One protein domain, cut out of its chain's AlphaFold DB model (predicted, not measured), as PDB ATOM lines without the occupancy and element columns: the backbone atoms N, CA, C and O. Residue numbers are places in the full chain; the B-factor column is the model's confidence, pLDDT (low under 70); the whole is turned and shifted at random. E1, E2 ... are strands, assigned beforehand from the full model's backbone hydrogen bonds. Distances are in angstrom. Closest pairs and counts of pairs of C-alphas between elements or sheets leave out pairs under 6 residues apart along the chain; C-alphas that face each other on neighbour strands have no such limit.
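What this domain is: This is residues 109 to 169 of the 169 residues of an uncharacterized protein of hot springs metagenome (UniProt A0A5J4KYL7). The printed part is a long, narrow, twisted ribbon of three strands, E1, E2 and E3, side by side and folded back twice. The tight turn of the hairpin E2 and E3 makes one end; at the other end residues 124 to 129 of the link from E1 to E2 stick out, as do residues 164 to 169 of the tail. The printed part has 61 residues, with no named helix and three named strands along the chain; the sheet's order is E1, E2, E3, antiparallel throughout, and the class is all strand. The whole is extended, a rod spanning 60 by 20 by 12 A, with a radius of gyration of the C-alphas of 18.5 A.

Where its parts are: E1 runs from residue 109, C-alpha at (11.047, -20.602, -44.662), to residue 121, over 39.2 A. E2, residues 132 to 146, is the longest strand at 44.3 A. E3, residues 149 to 159, covers 32.2 A and ends with C-alpha 159 at (4.313, -50.112, -46.097).

How they stand to each other: The strands form a meander, each the antiparallel neighbour of the one before. E1 and E2 are a hairpin, their directions 171 degrees apart; N 113 and O 141 are 2.8 A apart, within hydrogen-bond range. E2, the inner strand, forms a second hairpin with E3 at 166 degrees, with N 142 and O 153 within hydrogen-bond range at 2.8 A. E1 and E3 are the edge strands.

The domain as a whole: The C-alphas of His 127 and Lys 147, the two farthest apart, are 60.2 A apart. The printed part has no cut and no long link between strands. Mean pLDDT of the printed part is 73.6; residues 121 to 134, 148 and 160 to 169 are under 70.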
ATOM      1  N   ILE A 109      11.087 -19.680 -45.803       71.19
ATOM      2  CA  ILE A 109      11.047 -20.602 -44.662       71.19
ATOM      3  C   ILE A 109      10.505 -21.935 -45.144       71.19
ATOM      4  O   ILE A 109       9.357 -22.035 -45.583       71.19
ATOM      5  N   SER A 110      11.318 -22.974 -44.994       78.81
ATOM      6  CA  SER A 110      10.918 -24.356 -45.209       78.81
ATOM      7  C   SER A 110      10.921 -25.111 -43.878       78.81
ATOM      8  O   SER A 110      11.975 -25.349 -43.289       78.81
ATOM      9  N   ILE A 111       9.744 -25.502 -43.392       81.00
ATOM     10  CA  ILE A 111       9.596 -26.393 -42.238       81.00
ATOM     11  C   ILE A 111       9.419 -27.815 -42.768       81.00
ATOM     12  O   ILE A 111       8.516 -28.096 -43.558       81.00
ATOM     13  N   HIS A 112      10.272 -28.731 -42.320       87.81
ATOM     14  CA  HIS A 112      10.197 -30.145 -42.670       87.81
ATOM     15  C   HIS A 112      10.056 -30.984 -41.405       87.81
ATOM     16  O   HIS A 112      10.835 -30.837 -40.466       87.81
ATOM     17  N   GLY A 113       9.072 -31.877 -41.387       83.88
ATOM     18  CA  GLY A 113       8.855 -32.836 -40.313       83.88
ATOM     19  C   GLY A 113       8.643 -34.238 -40.868       83.88
ATOM     20  O   GLY A 113       8.133 -34.411 -41.978       83.88
ATOM     21  N   PHE A 114       9.021 -35.248 -40.088       88.81
ATOM     22  CA  PHE A 114       8.659 -36.637 -40.342       88.81
ATOM     23  C   PHE A 114       8.005 -37.236 -39.097       88.81
ATOM     24  O   PHE A 114       8.383 -36.934 -37.968       88.81
ATOM     25  N   PHE A 115       7.008 -38.080 -39.317       82.38
ATOM     26  CA  PHE A 115       6.324 -38.857 -38.301       82.38
ATOM     27  C   PHE A 115       6.464 -40.331 -38.665       82.38
ATOM     28  O   PHE A 115       6.113 -40.733 -39.775       82.38
ATOM     29  N   GLN A 116       6.987 -41.133 -37.744       88.25
ATOM     30  CA  GLN A 116       7.086 -42.578 -37.904       88.25
ATOM     31  C   GLN A 116       6.361 -43.257 -36.746       88.25
ATOM     32  O   GLN A 116       6.720 -43.066 -35.586       88.25
ATOM     33  N   GLY A 117       5.344 -44.048 -37.079       82.56
ATOM     34  CA  GLY A 117       4.593 -44.860 -36.132       82.56
ATOM     35  C   GLY A 117       4.698 -46.333 -36.499       82.56
ATOM     36  O   GLY A 117       4.424 -46.707 -37.640       82.56
ATOM     37  N   ASN A 118       5.074 -47.159 -35.525       82.12
ATOM     38  CA  ASN A 118       5.044 -48.611 -35.642       82.12
ATOM     39  C   ASN A 118       3.835 -49.111 -34.846       82.12
ATOM     40  O   ASN A 118       3.730 -48.829 -33.651       82.12
ATOM     41  N   TYR A 119       2.933 -49.845 -35.493       76.00
ATOM     42  CA  TYR A 119       1.776 -50.435 -34.825       76.00
ATOM     43  C   TYR A 119       2.028 -51.927 -34.618       76.00
ATOM     44  O   TYR A 119       2.148 -52.683 -35.585       76.00
ATOM     45  N   SER A 120       2.110 -52.356 -33.361       73.81
ATOM     46  CA  SER A 120       2.064 -53.767 -32.974       73.81
ATOM     47  C   SER A 120       0.778 -54.037 -32.206       73.81
ATOM     48  O   SER A 120       0.310 -53.202 -31.428       73.81
ATOM     49  N   PHE A 121       0.174 -55.193 -32.460       69.62
ATOM     50  CA  PHE A 121      -1.015 -55.641 -31.756       69.62
ATOM     51  C   PHE A 121      -0.705 -56.981 -31.097       69.62
ATOM     52  O   PHE A 121      -0.534 -57.992 -31.774       69.62
ATOM     53  N   SER A 122      -0.612 -56.985 -29.768       62.78
ATOM     54  CA  SER A 122      -0.419 -58.205 -28.992       62.78
ATOM     55  C   SER A 122      -1.781 -58.828 -28.679       62.78
ATOM     56  O   SER A 122      -2.474 -58.475 -27.722       62.78
ATOM     57  N   THR A 123      -2.211 -59.778 -29.506       60.88
ATOM     58  CA  THR A 123      -3.323 -60.655 -29.132       60.88
ATOM     59  C   THR A 123      -2.832 -61.670 -28.112       60.88
ATOM     60  O   THR A 123      -2.109 -62.598 -28.459       60.88
ATOM     61  N   ARG A 124      -3.306 -61.559 -26.865       63.34
ATOM     62  CA  ARG A 124      -3.069 -62.542 -25.787       63.34
ATOM     63  C   ARG A 124      -3.575 -63.963 -26.109       63.34
ATOM     64  O   ARG A 124      -3.322 -64.878 -25.342       63.34
ATOM     65  N   ALA A 125      -4.314 -64.121 -27.208       60.53
ATOM     66  CA  ALA A 125      -4.914 -65.371 -27.664       60.53
ATOM     67  C   ALA A 125      -4.013 -66.197 -28.600       60.53
ATOM     68  O   ALA A 125      -4.418 -67.281 -29.011       60.53
ATOM     69  N   ASN A 126      -2.818 -65.713 -28.958       53.94
ATOM     70  CA  ASN A 126      -1.910 -66.491 -29.794       53.94
ATOM     71  C   ASN A 126      -1.027 -67.382 -28.904       53.94
ATOM     72  O   ASN A 126      -0.126 -66.890 -28.225       53.94
ATOM     73  N   HIS A 127      -1.292 -68.691 -28.897       59.62
ATOM     74  CA  HIS A 127      -0.580 -69.681 -28.072       59.62
ATOM     75  C   HIS A 127       0.932 -69.780 -28.376       59.62
ATOM     76  O   HIS A 127       1.671 -70.339 -27.573       59.62
ATOM     77  N   ALA A 128       1.397 -69.200 -29.490       65.00
ATOM     78  CA  ALA A 128       2.799 -69.196 -29.918       65.00
ATOM     79  C   ALA A 128       3.631 -67.991 -29.418       65.00
ATOM     80  O   ALA A 128       4.814 -67.899 -29.728       65.00
ATOM     81  N   GLY A 129       3.048 -67.042 -28.671       63.50
ATOM     82  CA  GLY A 129       3.807 -65.950 -28.032       63.50
ATOM     83  C   GLY A 129       4.428 -64.896 -28.969       63.50
ATOM     84  O   GLY A 129       5.188 -64.054 -28.501       63.50
ATOM     85  N   GLY A 130       4.118 -64.911 -30.270       66.00
ATOM     86  CA  GLY A 130       4.650 -63.947 -31.238       66.00
ATOM     87  C   GLY A 130       3.871 -62.628 -31.283       66.00
ATOM     88  O   GLY A 130       2.656 -62.625 -31.495       66.00
ATOM     89  N   ASP A 131       4.575 -61.501 -31.142       65.56
ATOM     90  CA  ASP A 131       4.012 -60.163 -31.347       65.56
ATOM     91  C   ASP A 131       3.690 -59.929 -32.831       65.56
ATOM     92  O   ASP A 131       4.569 -59.945 -33.696       65.56
ATOM     93  N   PHE A 132       2.420 -59.662 -33.145       67.75
ATOM     94  CA  PHE A 132       1.997 -59.381 -34.513       67.75
ATOM     95  C   PHE A 132       2.193 -57.890 -34.838       67.75
ATOM     96  O   PHE A 132       1.538 -57.007 -34.271       67.75
ATOM     97  N   LYS A 133       3.111 -57.583 -35.761       68.69
ATOM     98  CA  LYS A 133       3.367 -56.212 -36.230       68.69
ATOM     99  C   LYS A 133       2.417 -55.874 -37.386       68.69
ATOM    100  O   LYS A 133       2.550 -56.419 -38.474       68.69
ATOM    101  N   TRP A 134       1.463 -54.971 -37.151       69.06
ATOM    102  CA  TRP A 134       0.398 -54.620 -38.105       69.06
ATOM    103  C   TRP A 134       0.896 -53.801 -39.295       69.06
ATOM    104  O   TRP A 134       0.398 -53.941 -40.410       69.06
ATOM    105  N   GLY A 135       1.873 -52.925 -39.068       73.12
ATOM    106  CA  GLY A 135       2.448 -52.121 -40.136       73.12
ATOM    107  C   GLY A 135       3.247 -50.933 -39.628       73.12
ATOM    108  O   GLY A 135       3.096 -50.494 -38.486       73.12
ATOM    109  N   ASP A 136       4.079 -50.409 -40.523       79.25
ATOM    110  CA  ASP A 136       4.828 -49.175 -40.312       79.25
ATOM    111  C   ASP A 136       4.206 -48.059 -41.155       79.25
ATOM    112  O   ASP A 136       4.017 -48.188 -42.373       79.25
ATOM    113  N   VAL A 137       3.904 -46.941 -40.496       81.62
ATOM    114  CA  VAL A 137       3.414 -45.719 -41.135       81.62
ATOM    115  C   VAL A 137       4.501 -44.662 -41.043       81.62
ATOM    116  O   VAL A 137       4.977 -44.336 -39.955       81.62
ATOM    117  N   ARG A 138       4.880 -44.107 -42.194       84.56
ATOM    118  CA  ARG A 138       5.783 -42.958 -42.283       84.56
ATOM    119  C   ARG A 138       5.046 -41.817 -42.972       84.56
ATOM    120  O   ARG A 138       4.556 -41.989 -44.083       84.56
ATOM    121  N   ALA A 139       4.962 -40.661 -42.333       84.62
ATOM    122  CA  ALA A 139       4.416 -39.446 -42.925       84.62
ATOM    123  C   ALA A 139       5.487 -38.353 -42.929       84.62
ATOM    124  O   ALA A 139       6.190 -38.166 -41.942       84.62
ATOM    125  N   GLN A 140       5.623 -37.634 -44.035       89.06
ATOM    126  CA  GLN A 140       6.495 -36.479 -44.178       89.06
ATOM    127  C   GLN A 140       5.629 -35.248 -44.439       89.06
ATOM    128  O   GLN A 140       4.834 -35.223 -45.379       89.06
ATOM    129  N   LEU A 141       5.799 -34.221 -43.614       87.56
ATOM    130  CA  LEU A 141       5.157 -32.924 -43.773       87.56
ATOM    131  C   LEU A 141       6.219 -31.913 -44.203       87.56
ATOM    132  O   LEU A 141       7.231 -31.746 -43.524       87.56
ATOM    133  N   ARG A 142       6.006 -31.233 -45.326       85.19
ATOM    134  CA  ARG A 142       6.821 -30.097 -45.762       85.19
ATOM    135  C   ARG A 142       5.921 -28.877 -45.901       85.19
ATOM    136  O   ARG A 142       4.941 -28.915 -46.637       85.19
ATOM    137  N   LEU A 143       6.250 -27.814 -45.187       82.62
ATOM    138  CA  LEU A 143       5.600 -26.517 -45.281       82.62
ATOM    139  C   LEU A 143       6.624 -25.538 -45.849       82.62
ATOM    140  O   LEU A 143       7.663 -25.314 -45.238       82.62
ATOM    141  N   GLU A 144       6.355 -24.995 -47.024       83.19
ATOM    142  CA  GLU A 144       7.251 -24.088 -47.733       83.19
ATOM    143  C   GLU A 144       6.545 -22.741 -47.897       83.19
ATOM    144  O   GLU A 144       5.424 -22.671 -48.406       83.19
ATOM    145  N   VAL A 145       7.175 -21.672 -47.420       77.50
ATOM    146  CA  VAL A 145       6.671 -20.302 -47.538       77.50
ATOM    147  C   VAL A 145       7.646 -19.535 -48.419       77.50
ATOM    148  O   VAL A 145       8.711 -19.141 -47.951       77.50
ATOM    149  N   SER A 146       7.282 -19.332 -49.689       78.25
ATOM    150  CA  SER A 146       8.063 -18.536 -50.645       78.25
ATOM    151  C   SER A 146       7.301 -17.263 -51.000       78.25
ATOM    152  O   SER A 146       6.091 -17.332 -51.184       78.25
ATOM    153  N   LYS A 147       7.976 -16.109 -51.101       76.56
ATOM    154  CA  LYS A 147       7.450 -14.765 -51.480       76.56
ATOM    155  C   LYS A 147       5.944 -14.687 -51.848       76.56
ATOM    156  O   LYS A 147       5.583 -14.525 -53.012       76.56
ATOM    157  N   GLY A 148       5.064 -14.777 -50.845       67.69
ATOM    158  CA  GLY A 148       3.609 -14.613 -50.996       67.69
ATOM    159  C   GLY A 148       2.775 -15.879 -51.254       67.69
ATOM    160  O   GLY A 148       1.569 -15.760 -51.462       67.69
ATOM    161  N   ARG A 149       3.353 -17.085 -51.233       70.88
ATOM    162  CA  ARG A 149       2.635 -18.361 -51.385       70.88
ATOM    163  C   ARG A 149       3.063 -19.367 -50.318       70.88
ATOM    164  O   ARG A 149       4.246 -19.628 -50.126       70.88
ATOM    165  N   LEU A 150       2.068 -19.949 -49.651       78.44
ATOM    166  CA  LEU A 150       2.236 -21.047 -48.705       78.44
ATOM    167  C   LEU A 150       1.931 -22.362 -49.429       78.44
ATOM    168  O   LEU A 150       0.821 -22.560 -49.927       78.44
ATOM    169  N   ARG A 151       2.920 -23.253 -49.512       79.88
ATOM    170  CA  ARG A 151       2.801 -24.585 -50.109       79.88
ATOM    171  C   ARG A 151       2.922 -25.633 -49.005       79.88
ATOM    172  O   ARG A 151       3.958 -25.752 -48.359       79.88
ATOM    173  N   VAL A 152       1.856 -26.405 -48.800       84.31
ATOM    174  CA  VAL A 152       1.846 -27.549 -47.878       84.31
ATOM    175  C   VAL A 152       1.923 -28.830 -48.692       84.31
ATOM    176  O   VAL A 152       1.055 -29.088 -49.523       84.31
ATOM    177  N   VAL A 153       2.948 -29.638 -48.450       85.12
ATOM    178  CA  VAL A 153       3.112 -30.967 -49.043       85.12
ATOM    179  C   VAL A 153       3.075 -31.990 -47.918       85.12
ATOM    180  O   VAL A 153       3.960 -32.028 -47.064       85.12
ATOM    181  N   CYS A 154       2.040 -32.823 -47.910       86.12
ATOM    182  CA  CYS A 154       1.937 -33.966 -47.012       86.12
ATOM    183  C   CYS A 154       2.108 -35.242 -47.832       86.12
ATOM    184  O   CYS A 154       1.317 -35.517 -48.733       86.12
ATOM    185  N   MET A 155       3.147 -36.014 -47.528       87.25
ATOM    186  CA  MET A 155       3.423 -37.293 -48.165       87.25
ATOM    187  C   MET A 155       3.286 -38.396 -47.123       87.25
ATOM    188  O   MET A 155       3.965 -38.376 -46.105       87.25
ATOM    189  N   THR A 156       2.415 -39.371 -47.365       87.06
ATOM    190  CA  THR A 156       2.275 -40.541 -46.489       87.06
ATOM    191  C   THR A 156       2.725 -41.784 -47.237       87.06
ATOM    192  O   THR A 156       2.203 -42.091 -48.304       87.06
ATOM    193  N   ILE A 157       3.677 -42.512 -46.661       84.25
ATOM    194  CA  ILE A 157       4.163 -43.799 -47.147       84.25
ATOM    195  C   ILE A 157       3.605 -44.872 -46.212       84.25
ATOM    196  O   ILE A 157       3.933 -44.922 -45.023       84.25
ATOM    197  N   ARG A 158       2.746 -45.736 -46.755       79.69
ATOM    198  CA  ARG A 158       2.249 -46.928 -46.062       79.69
ATOM    199  C   ARG A 158       2.992 -48.136 -46.600       79.69
ATOM    200  O   ARG A 158       2.914 -48.411 -47.793       79.69
ATOM    201  N   ASN A 159       3.696 -48.847 -45.728       72.81
ATOM    202  CA  ASN A 159       4.313 -50.112 -46.097       72.81
ATOM    203  C   ASN A 159       3.470 -51.253 -45.525       72.81
ATOM    204  O   ASN A 159       3.668 -51.688 -44.391       72.81
ATOM    205  N   THR A 160       2.480 -51.701 -46.295       64.38
ATOM    206  CA  THR A 160       1.712 -52.904 -45.970       64.38
ATOM    207  C   THR A 160       2.465 -54.104 -46.518       64.38
ATOM    208  O   THR A 160       2.218 -54.534 -47.646       64.38
ATOM    209  N   ARG A 161       3.395 -54.663 -45.738       63.97
ATOM    210  CA  ARG A 161       3.815 -56.038 -46.016       63.97
ATOM    211  C   ARG A 161       2.620 -56.925 -45.688       63.97
ATOM    212  O   ARG A 161       2.223 -57.008 -44.530       63.97
ATOM    213  N   LYS A 162       2.021 -57.550 -46.705       58.72
ATOM    214  CA  LYS A 162       1.165 -58.717 -46.481       58.72
ATOM    215  C   LYS A 162       2.089 -59.801 -45.945       58.72
ATOM    216  O   LYS A 162       2.810 -60.417 -46.718       58.72
ATOM    217  N   ILE A 163       2.138 -59.952 -44.629       60.06
ATOM    218  CA  ILE A 163       2.770 -61.116 -44.020       60.06
ATOM    219  C   ILE A 163       1.770 -62.242 -44.276       60.06
ATOM    220  O   ILE A 163       0.689 -62.256 -43.683       60.06
ATOM    221  N   SER A 164       2.058 -63.083 -45.269       54.41
ATOM    222  CA  SER A 164       1.239 -64.259 -45.532       54.41
ATOM    223  C   SER A 164       1.374 -65.187 -44.333       54.41
ATOM    224  O   SER A 164       2.474 -65.461 -43.866       54.41
ATOM    225  N   LEU A 165       0.246 -65.698 -43.846       57.34
ATOM    226  CA  LEU A 165       0.184 -66.665 -42.744       57.34
ATOM    227  C   LEU A 165       0.961 -67.970 -43.019       57.34
ATOM    228  O   LEU A 165       1.090 -68.785 -42.118       57.34
ATOM    229  N   GLN A 166       1.473 -68.162 -44.240       59.25
ATOM    230  CA  GLN A 166       2.287 -69.308 -44.654       59.25
ATOM    231  C   GLN A 166       3.786 -69.162 -44.335       59.25
ATOM    232  O   GLN A 166       4.509 -70.141 -44.466       59.25
ATOM    233  N   ASP A 167       4.253 -67.986 -43.896       53.31
ATOM    234  CA  ASP A 167       5.676 -67.748 -43.590       53.31
ATOM    235  C   ASP A 167       6.054 -68.058 -42.125       53.31
ATOM    236  O   ASP A 167       7.168 -67.757 -41.693       53.31
ATOM    237  N   PHE A 168       5.139 -68.634 -41.338       55.78
ATOM    238  CA  PHE A 168       5.426 -69.093 -39.977       55.78
ATOM    239  C   PHE A 168       5.627 -70.621 -39.979       55.78
ATOM    240  O   PHE A 168       4.707 -71.319 -40.409       55.78
ATOM    241  N   PRO A 169       6.803 -71.130 -39.554       60.19
ATOM    242  CA  PRO A 169       7.061 -72.565 -39.429       60.19
ATOM    243  C   PRO A 169       6.233 -73.221 -38.317       60.19
ATOM    244  O   PRO A 169       5.880 -72.520 -37.337       60.19
TER     245      PRO A 169